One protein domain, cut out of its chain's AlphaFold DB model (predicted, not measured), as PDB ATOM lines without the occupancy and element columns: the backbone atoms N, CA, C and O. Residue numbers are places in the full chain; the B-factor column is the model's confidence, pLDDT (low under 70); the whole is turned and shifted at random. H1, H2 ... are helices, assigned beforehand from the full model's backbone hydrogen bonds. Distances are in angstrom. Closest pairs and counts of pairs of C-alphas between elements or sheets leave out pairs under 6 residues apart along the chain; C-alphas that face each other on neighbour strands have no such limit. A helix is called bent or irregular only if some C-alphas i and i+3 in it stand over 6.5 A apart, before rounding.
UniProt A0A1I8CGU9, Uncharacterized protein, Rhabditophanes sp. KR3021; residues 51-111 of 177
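Overview. This is residues 51 to 111 of the 177 residues of an uncharacterized protein of Rhabditophanes sp. KR3021 (UniProt A0A1I8CGU9). Three helices of similar length fold back on one another in a zigzag, with H3 in the middle, H4 side by side with it, and H2 meeting it near their shared link and spreading away from it as a narrow V. The short helix H1 comes before them and sits near H3 and H4, while H2 and H4 stay apart on two sides of H3. The printed part has 61 residues with four named helices, in the order H1, H2, H3, H4, and no named strand; the class is all helix. The whole is compact, with a radius of gyration of the C-alphas of 11.1 A, and its outline is rounded, spanning 31 by 25 by 20 A.

Along the chain. After residues 51 to 54 comes H1, residues 55 to 59, with C-alpha 55 at (-107.751, -48.852, 25.455). H1 is irregular, but only just: C-alphas 55 and 58 are 6.8 A apart. H2 takes residues 63 to 74 and measures 16.4 A from first to last C-alpha. H3, residues 78 to 91, is the longest helix by residues and measures 19.7 A; its first C-alpha is at (-112.189, -59.113, 12.588). H4, residues 96 to 108, measures 18.4 A and ends with C-alpha 108 at (-115.026, -60.139, 25.781). Residues 109 to 111 follow it.

Arrangement. H3 touches both H2 and H4. H2 and H3 form a helical hairpin, at a shallow tilt of 29 degrees, opposite ways. Their closest C-alphas are those of Tyr 72 and Leu 81, 5.9 A apart, and the touch is made by residues 68 to 73 of H2 and 78 to 81 of H3 alone. H3 and H4 form a second helical hairpin, at a shallow tilt of 6 degrees, opposite ways; their closest C-alphas, those of Val 89 and Lys 99, are 6.0 A apart. H1 is close to H3 but not clearly touching it, with the C-alphas of Leu 59 and Val 89 the closest at 6.6 A. H1 is also close to H4 but not clearly touching it, the closest C-alphas being those of Phe 55 and Ile 102, 7.1 A apart. H1 and H2 are apart, and so are H2 and H4. In H2, H3 and H4 every O i to N i+4 pair is within hydrogen-bond range; in H1 it is 0 of 1, beside 1 of 2 O i to N i+3 pairs.

Size, cuts and confidence. The two C-alphas farthest apart are those of Thr 75 and Glu 95, at 31.5 A. The printed part has no cut, and the links H1 to H2, H2 to H3 and H3 to H4 are tight, with 3, 3 and 4 residues. The mean pLDDT of the printed part is 85.7; residues 51 to 53 and residue 55 are under 70.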
ATOM      1  N   ALA A  51    -112.937 -44.732  20.612       60.03
ATOM      2  CA  ALA A  51    -114.111 -45.569  20.328       60.03
ATOM      3  C   ALA A  51    -114.233 -46.818  21.227       60.03
ATOM      4  O   ALA A  51    -115.287 -47.443  21.290       60.03
ATOM      5  N   HIS A  52    -113.190 -47.129  22.000       64.00
ATOM      6  CA  HIS A  52    -113.175 -48.174  23.019       64.00
ATOM      7  C   HIS A  52    -112.502 -47.659  24.294       64.00
ATOM      8  O   HIS A  52    -111.499 -48.208  24.733       64.00
ATOM      9  N   GLY A  53    -112.955 -46.526  24.837       65.75
ATOM     10  CA  GLY A  53    -112.455 -45.987  26.113       65.75
ATOM     11  C   GLY A  53    -110.964 -45.621  26.132       65.75
ATOM     12  O   GLY A  53    -110.379 -45.507  27.206       65.75
ATOM     13  N   GLY A  54    -110.326 -45.472  24.965       71.06
ATOM     14  CA  GLY A  54    -108.892 -45.193  24.870       71.06
ATOM     15  C   GLY A  54    -107.982 -46.414  25.031       71.06
ATOM     16  O   GLY A  54    -106.764 -46.231  25.035       71.06
ATOM     17  N   PHE A  55    -108.523 -47.637  25.143       68.75
ATOM     18  CA  PHE A  55    -107.751 -48.852  25.455       68.75
ATOM     19  C   PHE A  55    -106.566 -49.082  24.506       68.75
ATOM     20  O   PHE A  55    -105.478 -49.440  24.952       68.75
ATOM     21  N   PHE A  56    -106.747 -48.814  23.212       76.62
ATOM     22  CA  PHE A  56    -105.723 -49.063  22.193       76.62
ATOM     23  C   PHE A  56    -104.729 -47.910  21.997       76.62
ATOM     24  O   PHE A  56    -103.753 -48.076  21.273       76.62
ATOM     25  N   ARG A  57    -104.908 -46.758  22.663       81.25
ATOM     26  CA  ARG A  57    -103.975 -45.615  22.535       81.25
ATOM     27  C   ARG A  57    -102.561 -45.958  22.980       81.25
ATOM     28  O   ARG A  57    -101.602 -45.440  22.424       81.25
ATOM     29  N   LYS A  58    -102.441 -46.851  23.962       82.94
ATOM     30  CA  LYS A  58    -101.160 -47.273  24.535       82.94
ATOM     31  C   LYS A  58    -100.315 -48.125  23.585       82.94
ATOM     32  O   LYS A  58     -99.130 -48.292  23.826       82.94
ATOM     33  N   LEU A  59    -100.908 -48.645  22.509       83.06
ATOM     34  CA  LEU A  59    -100.209 -49.483  21.535       83.06
ATOM     35  C   LEU A  59     -99.376 -48.688  20.524       83.06
ATOM     36  O   LEU A  59     -98.695 -49.309  19.716       83.06
ATOM     37  N   ASN A  60     -99.427 -47.346  20.553       85.38
ATOM     38  CA  ASN A  60     -98.672 -46.473  19.646       85.38
ATOM     39  C   ASN A  60     -98.772 -46.931  18.177       85.38
ATOM     40  O   ASN A  60     -97.764 -47.127  17.496       85.38
ATOM     41  N   LEU A  61    -100.006 -47.162  17.713       84.19
ATOM     42  CA  LEU A  61    -100.267 -47.603  16.343       84.19
ATOM     43  C   LEU A  61     -99.788 -46.543  15.342       84.19
ATOM     44  O   LEU A  61    -100.104 -45.358  15.486       84.19
ATOM     45  N   THR A  62     -99.057 -46.964  14.313       87.88
ATOM     46  CA  THR A  62     -98.631 -46.085  13.220       87.88
ATOM     47  C   THR A  62     -99.818 -45.679  12.347       87.88
ATOM     48  O   THR A  62    -100.904 -46.259  12.415       87.88
ATOM     49  N   LYS A  63     -99.626 -44.687  11.470       83.06
ATOM     50  CA  LYS A  63    -100.673 -44.263  10.524       83.06
ATOM     51  C   LYS A  63    -101.097 -45.409   9.600       83.06
ATOM     52  O   LYS A  63    -102.282 -45.573   9.314       83.06
ATOM     53  N   GLU A  64    -100.142 -46.214   9.158       86.62
ATOM     54  CA  GLU A  64    -100.361 -47.377   8.302       86.62
ATOM     55  C   GLU A  64    -101.146 -48.460   9.043       86.62
ATOM     56  O   GLU A  64    -102.076 -49.040   8.481       86.62
ATOM     57  N   GLU A  65    -100.823 -48.691  10.314       85.62
ATOM     58  CA  GLU A  65    -101.545 -49.632  11.167       85.62
ATOM     59  C   GLU A  65    -102.980 -49.154  11.434       85.62
ATOM     60  O   GLU A  65    -103.927 -49.924  11.294       85.62
ATOM     61  N   LEU A  66    -103.188 -47.867  11.720       83.75
ATOM     62  CA  LEU A  66    -104.532 -47.297  11.874       83.75
ATOM     63  C   LEU A  66    -105.369 -47.449  10.597       83.75
ATOM     64  O   LEU A  66    -106.550 -47.799  10.662       83.75
ATOM     65  N   LYS A  67    -104.747 -47.264   9.427       82.94
ATOM     66  CA  LYS A  67    -105.391 -47.510   8.132       82.94
ATOM     67  C   LYS A  67    -105.774 -48.981   7.961       82.94
ATOM     68  O   LYS A  67    -106.866 -49.267   7.473       82.94
ATOM     69  N   GLN A  68    -104.912 -49.916   8.365       88.00
ATOM     70  CA  GLN A  68    -105.216 -51.352   8.322       88.00
ATOM     71  C   GLN A  68    -106.351 -51.727   9.277       88.00
ATOM     72  O   GLN A  68    -107.274 -52.428   8.868       88.00
ATOM     73  N   VAL A  69    -106.330 -51.213  10.510       85.06
ATOM     74  CA  VAL A  69    -107.412 -51.384  11.490       85.06
ATOM     75  C   VAL A  69    -108.737 -50.916  10.900       85.06
ATOM     76  O   VAL A  69    -109.737 -51.635  10.950       85.06
ATOM     77  N   SER A  70    -108.742 -49.737  10.278       82.31
ATOM     78  CA  SER A  70    -109.939 -49.196   9.647       82.31
ATOM     79  C   SER A  70    -110.396 -50.012   8.433       82.31
ATOM     80  O   SER A  70    -111.596 -50.242   8.295       82.31
ATOM     81  N   GLU A  71    -109.474 -50.491   7.586       85.81
ATOM     82  CA  GLU A  71    -109.801 -51.362   6.445       85.81
ATOM     83  C   GLU A  71    -110.419 -52.685   6.934       85.81
ATOM     84  O   GLU A  71    -111.439 -53.115   6.398       85.81
ATOM     85  N   TYR A  72    -109.868 -53.306   7.984       88.31
ATOM     86  CA  TYR A  72    -110.405 -54.552   8.540       88.31
ATOM     87  C   TYR A  72    -111.763 -54.377   9.216       88.31
ATOM     88  O   TYR A  72    -112.617 -55.258   9.093       88.31
ATOM     89  N   HIS A  73    -111.999 -53.248   9.886       85.00
ATOM     90  CA  HIS A  73    -113.337 -52.905  10.365       85.00
ATOM     91  C   HIS A  73    -114.328 -52.778   9.205       85.00
ATOM     92  O   HIS A  73    -115.398 -53.388   9.253       85.00
ATOM     93  N   ALA A  74    -113.948 -52.061   8.145       84.94
ATOM     94  CA  ALA A  74    -114.785 -51.870   6.966       84.94
ATOM     95  C   ALA A  74    -115.164 -53.191   6.293       84.94
ATOM     96  O   ALA A  74    -116.323 -53.408   5.940       84.94
ATOM     97  N   THR A  75    -114.207 -54.108   6.153       89.00
ATOM     98  CA  THR A  75    -114.435 -55.407   5.514       89.00
ATOM     99  C   THR A  75    -114.943 -56.480   6.473       89.00
ATOM    100  O   THR A  75    -115.093 -57.632   6.062       89.00
ATOM    101  N   THR A  76    -115.245 -56.164   7.736       88.62
ATOM    102  CA  THR A  76    -115.609 -57.149   8.776       88.62
ATOM    103  C   THR A  76    -114.568 -58.276   8.939       88.62
ATOM    104  O   THR A  76    -114.888 -59.389   9.358       88.62
ATOM    105  N   ASP A  77    -113.298 -58.007   8.616       89.38
ATOM    106  CA  ASP A  77    -112.164 -58.932   8.755       89.38
ATOM    107  C   ASP A  77    -111.625 -58.946  10.198       89.38
ATOM    108  O   ASP A  77    -110.432 -58.771  10.455       89.38
ATOM    109  N   TYR A  78    -112.513 -59.185  11.162       86.25
ATOM    110  CA  TYR A  78    -112.189 -59.113  12.588       86.25
ATOM    111  C   TYR A  78    -111.118 -60.106  13.038       86.25
ATOM    112  O   TYR A  78    -110.406 -59.829  13.991       86.25
ATOM    113  N   GLU A  79    -110.965 -61.243  12.361       89.31
ATOM    114  CA  GLU A  79    -109.887 -62.190  12.673       89.31
ATOM    115  C   GLU A  79    -108.511 -61.589  12.381       89.31
ATOM    116  O   GLU A  79    -107.620 -61.669  13.221       89.31
ATOM    117  N   LYS A  80    -108.361 -60.907  11.237       91.38
ATOM    118  CA  LYS A  80    -107.117 -60.211  10.885       91.38
ATOM    119  C   LYS A  80    -106.867 -59.019  11.797       91.38
ATOM    120  O   LYS A  80    -105.734 -58.792  12.201       91.38
ATOM    121  N   LEU A  81    -107.928 -58.284  12.137       88.56
ATOM    122  CA  LEU A  81    -107.849 -57.189  13.099       88.56
ATOM    123  C   LEU A  81    -107.354 -57.686  14.460       88.56
ATOM    124  O   LEU A  81    -106.413 -57.124  15.007       88.56
ATOM    125  N   ILE A  82    -107.966 -58.746  14.992       88.19
ATOM    126  CA  ILE A  82    -107.591 -59.321  16.285       88.19
ATOM    127  C   ILE A  82    -106.135 -59.785  16.250       88.19
ATOM    128  O   ILE A  82    -105.369 -59.363  17.105       88.19
ATOM    129  N   GLN A  83    -105.731 -60.546  15.230       91.94
ATOM    130  CA  GLN A  83    -104.343 -61.001  15.080       91.94
ATOM    131  C   GLN A  83    -103.347 -59.835  15.045       91.94
ATOM    132  O   GLN A  83    -102.310 -59.884  15.698       91.94
ATOM    133  N   MET A  84    -103.675 -58.768  14.316       91.88
ATOM    134  CA  MET A  84    -102.838 -57.575  14.226       91.88
ATOM    135  C   MET A  84    -102.681 -56.875  15.583       91.88
ATOM    136  O   MET A  84    -101.569 -56.515  15.964       91.88
ATOM    137  N   ILE A  85    -103.780 -56.685  16.320       88.81
ATOM    138  CA  ILE A  85    -103.744 -56.056  17.645       88.81
ATOM    139  C   ILE A  85    -103.029 -56.954  18.655       88.81
ATOM    140  O   ILE A  85    -102.219 -56.453  19.426       88.81
ATOM    141  N   GLU A  86    -103.282 -58.263  18.650       89.69
ATOM    142  CA  GLU A  86    -102.599 -59.222  19.525       89.69
ATOM    143  C   GLU A  86    -101.085 -59.189  19.298       89.69
ATOM    144  O   GLU A  86    -100.334 -59.057  20.263       89.69
ATOM    145  N   GLN A  87    -100.641 -59.199  18.038       94.00
ATOM    146  CA  GLN A  87     -99.226 -59.063  17.700       94.00
ATOM    147  C   GLN A  87     -98.656 -57.731  18.206       94.00
ATOM    148  O   GLN A  87     -97.631 -57.716  18.883       94.00
ATOM    149  N   LYS A  88     -99.368 -56.617  17.989       91.56
ATOM    150  CA  LYS A  88     -98.942 -55.299  18.483       91.56
ATOM    151  C   LYS A  88     -98.827 -55.247  20.009       91.56
ATOM    152  O   LYS A  88     -97.931 -54.594  20.533       91.56
ATOM    153  N   VAL A  89     -99.721 -55.920  20.732       91.81
ATOM    154  CA  VAL A  89     -99.666 -56.026  22.198       91.81
ATOM    155  C   VAL A  89     -98.431 -56.815  22.627       91.81
ATOM    156  O   VAL A  89     -97.742 -56.399  23.559       91.81
ATOM    157  N   LEU A  90     -98.135 -57.931  21.959       92.75
ATOM    158  CA  LEU A  90     -96.954 -58.743  22.260       92.75
ATOM    159  C   LEU A  90     -95.665 -57.944  22.059       92.75
ATOM    160  O   LEU A  90     -94.846 -57.917  22.980       92.75
ATOM    161  N   ASP A  91     -95.567 -57.223  20.943       94.06
ATOM    162  CA  ASP A  91     -94.392 -56.434  20.549       94.06
ATOM    163  C   ASP A  91     -94.254 -55.103  21.306       94.06
ATOM    164  O   ASP A  91     -93.240 -54.421  21.185       94.06
ATOM    165  N   SER A  92     -95.271 -54.700  22.070       92.81
ATOM    166  CA  SER A  92     -95.246 -53.450  22.834       92.81
ATOM    167  C   SER A  92     -94.455 -53.560  24.141       92.81
ATOM    168  O   SER A  92     -94.432 -54.614  24.783       92.81
ATOM    169  N   ASP A  93     -93.936 -52.427  24.614       93.50
ATOM    170  CA  ASP A  93     -93.289 -52.284  25.930       93.50
ATOM    171  C   ASP A  93     -94.294 -52.142  27.090       93.50
ATOM    172  O   ASP A  93     -93.967 -51.634  28.159       93.50
ATOM    173  N   LEU A  94     -95.555 -52.540  26.884       92.81
ATOM    174  CA  LEU A  94     -96.578 -52.459  27.924       92.81
ATOM    175  C   LEU A  94     -96.293 -53.423  29.073       92.81
ATOM    176  O   LEU A  94     -95.828 -54.547  28.872       92.81
ATOM    177  N   GLU A  95     -96.694 -53.029  30.277       94.81
ATOM    178  CA  GLU A  95     -96.578 -53.896  31.443       94.81
ATOM    179  C   GLU A  95     -97.454 -55.155  31.285       94.81
ATOM    180  O   GLU A  95     -98.547 -55.085  30.703       94.81
ATOM    181  N   PRO A  96     -97.062 -56.315  31.850       94.06
ATOM    182  CA  PRO A  96     -97.810 -57.567  31.697       94.06
ATOM    183  C   PRO A  96     -99.298 -57.454  32.060       94.06
ATOM    184  O   PRO A  96    -100.164 -58.006  31.377       94.06
ATOM    185  N   MET A  97     -99.620 -56.680  33.102       92.31
ATOM    186  CA  MET A  97    -101.005 -56.439  33.522       92.31
ATOM    187  C   MET A  97    -101.807 -55.620  32.506       92.31
ATOM    188  O   MET A  97    -103.023 -55.786  32.399       92.31
ATOM    189  N   GLU A  98    -101.166 -54.728  31.755       90.94
ATOM    190  CA  GLU A  98    -101.814 -53.958  30.695       90.94
ATOM    191  C   GLU A  98    -102.046 -54.814  29.455       90.94
ATOM    192  O   GLU A  98    -103.154 -54.798  28.914       90.94
ATOM    193  N   LYS A  99    -101.057 -55.635  29.073       91.69
ATOM    194  CA  LYS A  99    -101.218 -56.635  28.008       91.69
ATOM    195  C   LYS A  99    -102.407 -57.551  28.308       91.69
ATOM    196  O   LYS A  99    -103.299 -57.701  27.474       91.69
ATOM    197  N   LEU A 100    -102.494 -58.069  29.538       91.31
ATOM    198  CA  LEU A 100    -103.605 -58.916  29.983       91.31
ATOM    199  C   LEU A 100    -104.966 -58.206  29.896       91.31
ATOM    200  O   LEU A 100    -105.943 -58.807  29.451       91.31
ATOM    201  N   LYS A 101    -105.048 -56.925  30.279       88.50
ATOM    202  CA  LYS A 101    -106.285 -56.134  30.140       88.50
ATOM    203  C   LYS A 101    -106.726 -56.028  28.682       88.50
ATOM    204  O   LYS A 101    -107.918 -56.172  28.414       88.50
ATOM    205  N   ILE A 102    -105.793 -55.806  27.756       84.50
ATOM    206  CA  ILE A 102    -106.107 -55.719  26.326       84.50
ATOM    207  C   ILE A 102    -106.565 -57.081  25.791       84.50
ATOM    208  O   ILE A 102    -107.603 -57.148  25.135       84.50
ATOM    209  N   PHE A 103    -105.882 -58.179  26.125       87.12
ATOM    210  CA  PHE A 103    -106.319 -59.521  25.719       87.12
ATOM    211  C   PHE A 103    -107.704 -59.874  26.269       87.12
ATOM    212  O   PHE A 103    -108.567 -60.344  25.525       87.12
ATOM    213  N   ASN A 104    -107.964 -59.577  27.543       86.88
ATOM    214  CA  ASN A 104    -109.285 -59.772  28.134       86.88
ATOM    215  C   ASN A 104    -110.343 -58.942  27.403       86.88
ATOM    216  O   ASN A 104    -111.405 -59.470  27.073       86.88
ATOM    217  N   PHE A 105    -110.047 -57.678  27.088       84.00
ATOM    218  CA  PHE A 105    -110.944 -56.828  26.312       84.00
ATOM    219  C   PHE A 105    -111.277 -57.451  24.948       84.00
ATOM    220  O   PHE A 105    -112.460 -57.568  24.619       84.00
ATOM    221  N   ILE A 106    -110.265 -57.908  24.202       83.62
ATOM    222  CA  ILE A 106    -110.429 -58.572  22.901       83.62
ATOM    223  C   ILE A 106    -111.346 -59.788  23.028       83.62
ATOM    224  O   ILE A 106    -112.270 -59.932  22.233       83.62
ATOM    225  N   VAL A 107    -111.131 -60.643  24.034       82.12
ATOM    226  CA  VAL A 107    -111.938 -61.853  24.265       82.12
ATOM    227  C   VAL A 107    -113.403 -61.518  24.547       82.12
ATOM    228  O   VAL A 107    -114.286 -62.166  23.985       82.12
ATOM    229  N   HIS A 108    -113.666 -60.503  25.369       81.00
ATOM    230  CA  HIS A 108    -115.026 -60.139  25.781       81.00
ATOM    231  C   HIS A 108    -115.799 -59.389  24.690       81.00
ATOM    232  O   HIS A 108    -117.024 -59.458  24.657       81.00
ATOM    233  N   HIS A 109    -115.099 -58.708  23.780       80.31
ATOM    234  CA  HIS A 109    -115.703 -57.924  22.699       80.31
ATOM    235  C   HIS A 109    -115.594 -58.612  21.332       80.31
ATOM    236  O   HIS A 109    -115.757 -57.964  20.291       80.31
ATOM    237  N   LYS A 110    -115.337 -59.930  21.313       81.19
ATOM    238  CA  LYS A 110    -115.312 -60.696  20.065       81.19
ATOM    239  C   LYS A 110    -116.656 -60.554  19.339       81.19
ATOM    240  O   LYS A 110    -117.702 -60.798  19.941       81.19
ATOM    241  N   PRO A 111    -116.646 -60.210  18.041       85.62
ATOM    242  CA  PRO A 111    -117.875 -60.085  17.278       85.62
ATOM    243  C   PRO A 111    -118.616 -61.425  17.191       85.62
ATOM    244  O   PRO A 111    -117.981 -62.475  16.990       85.62
TER     245      PRO A 111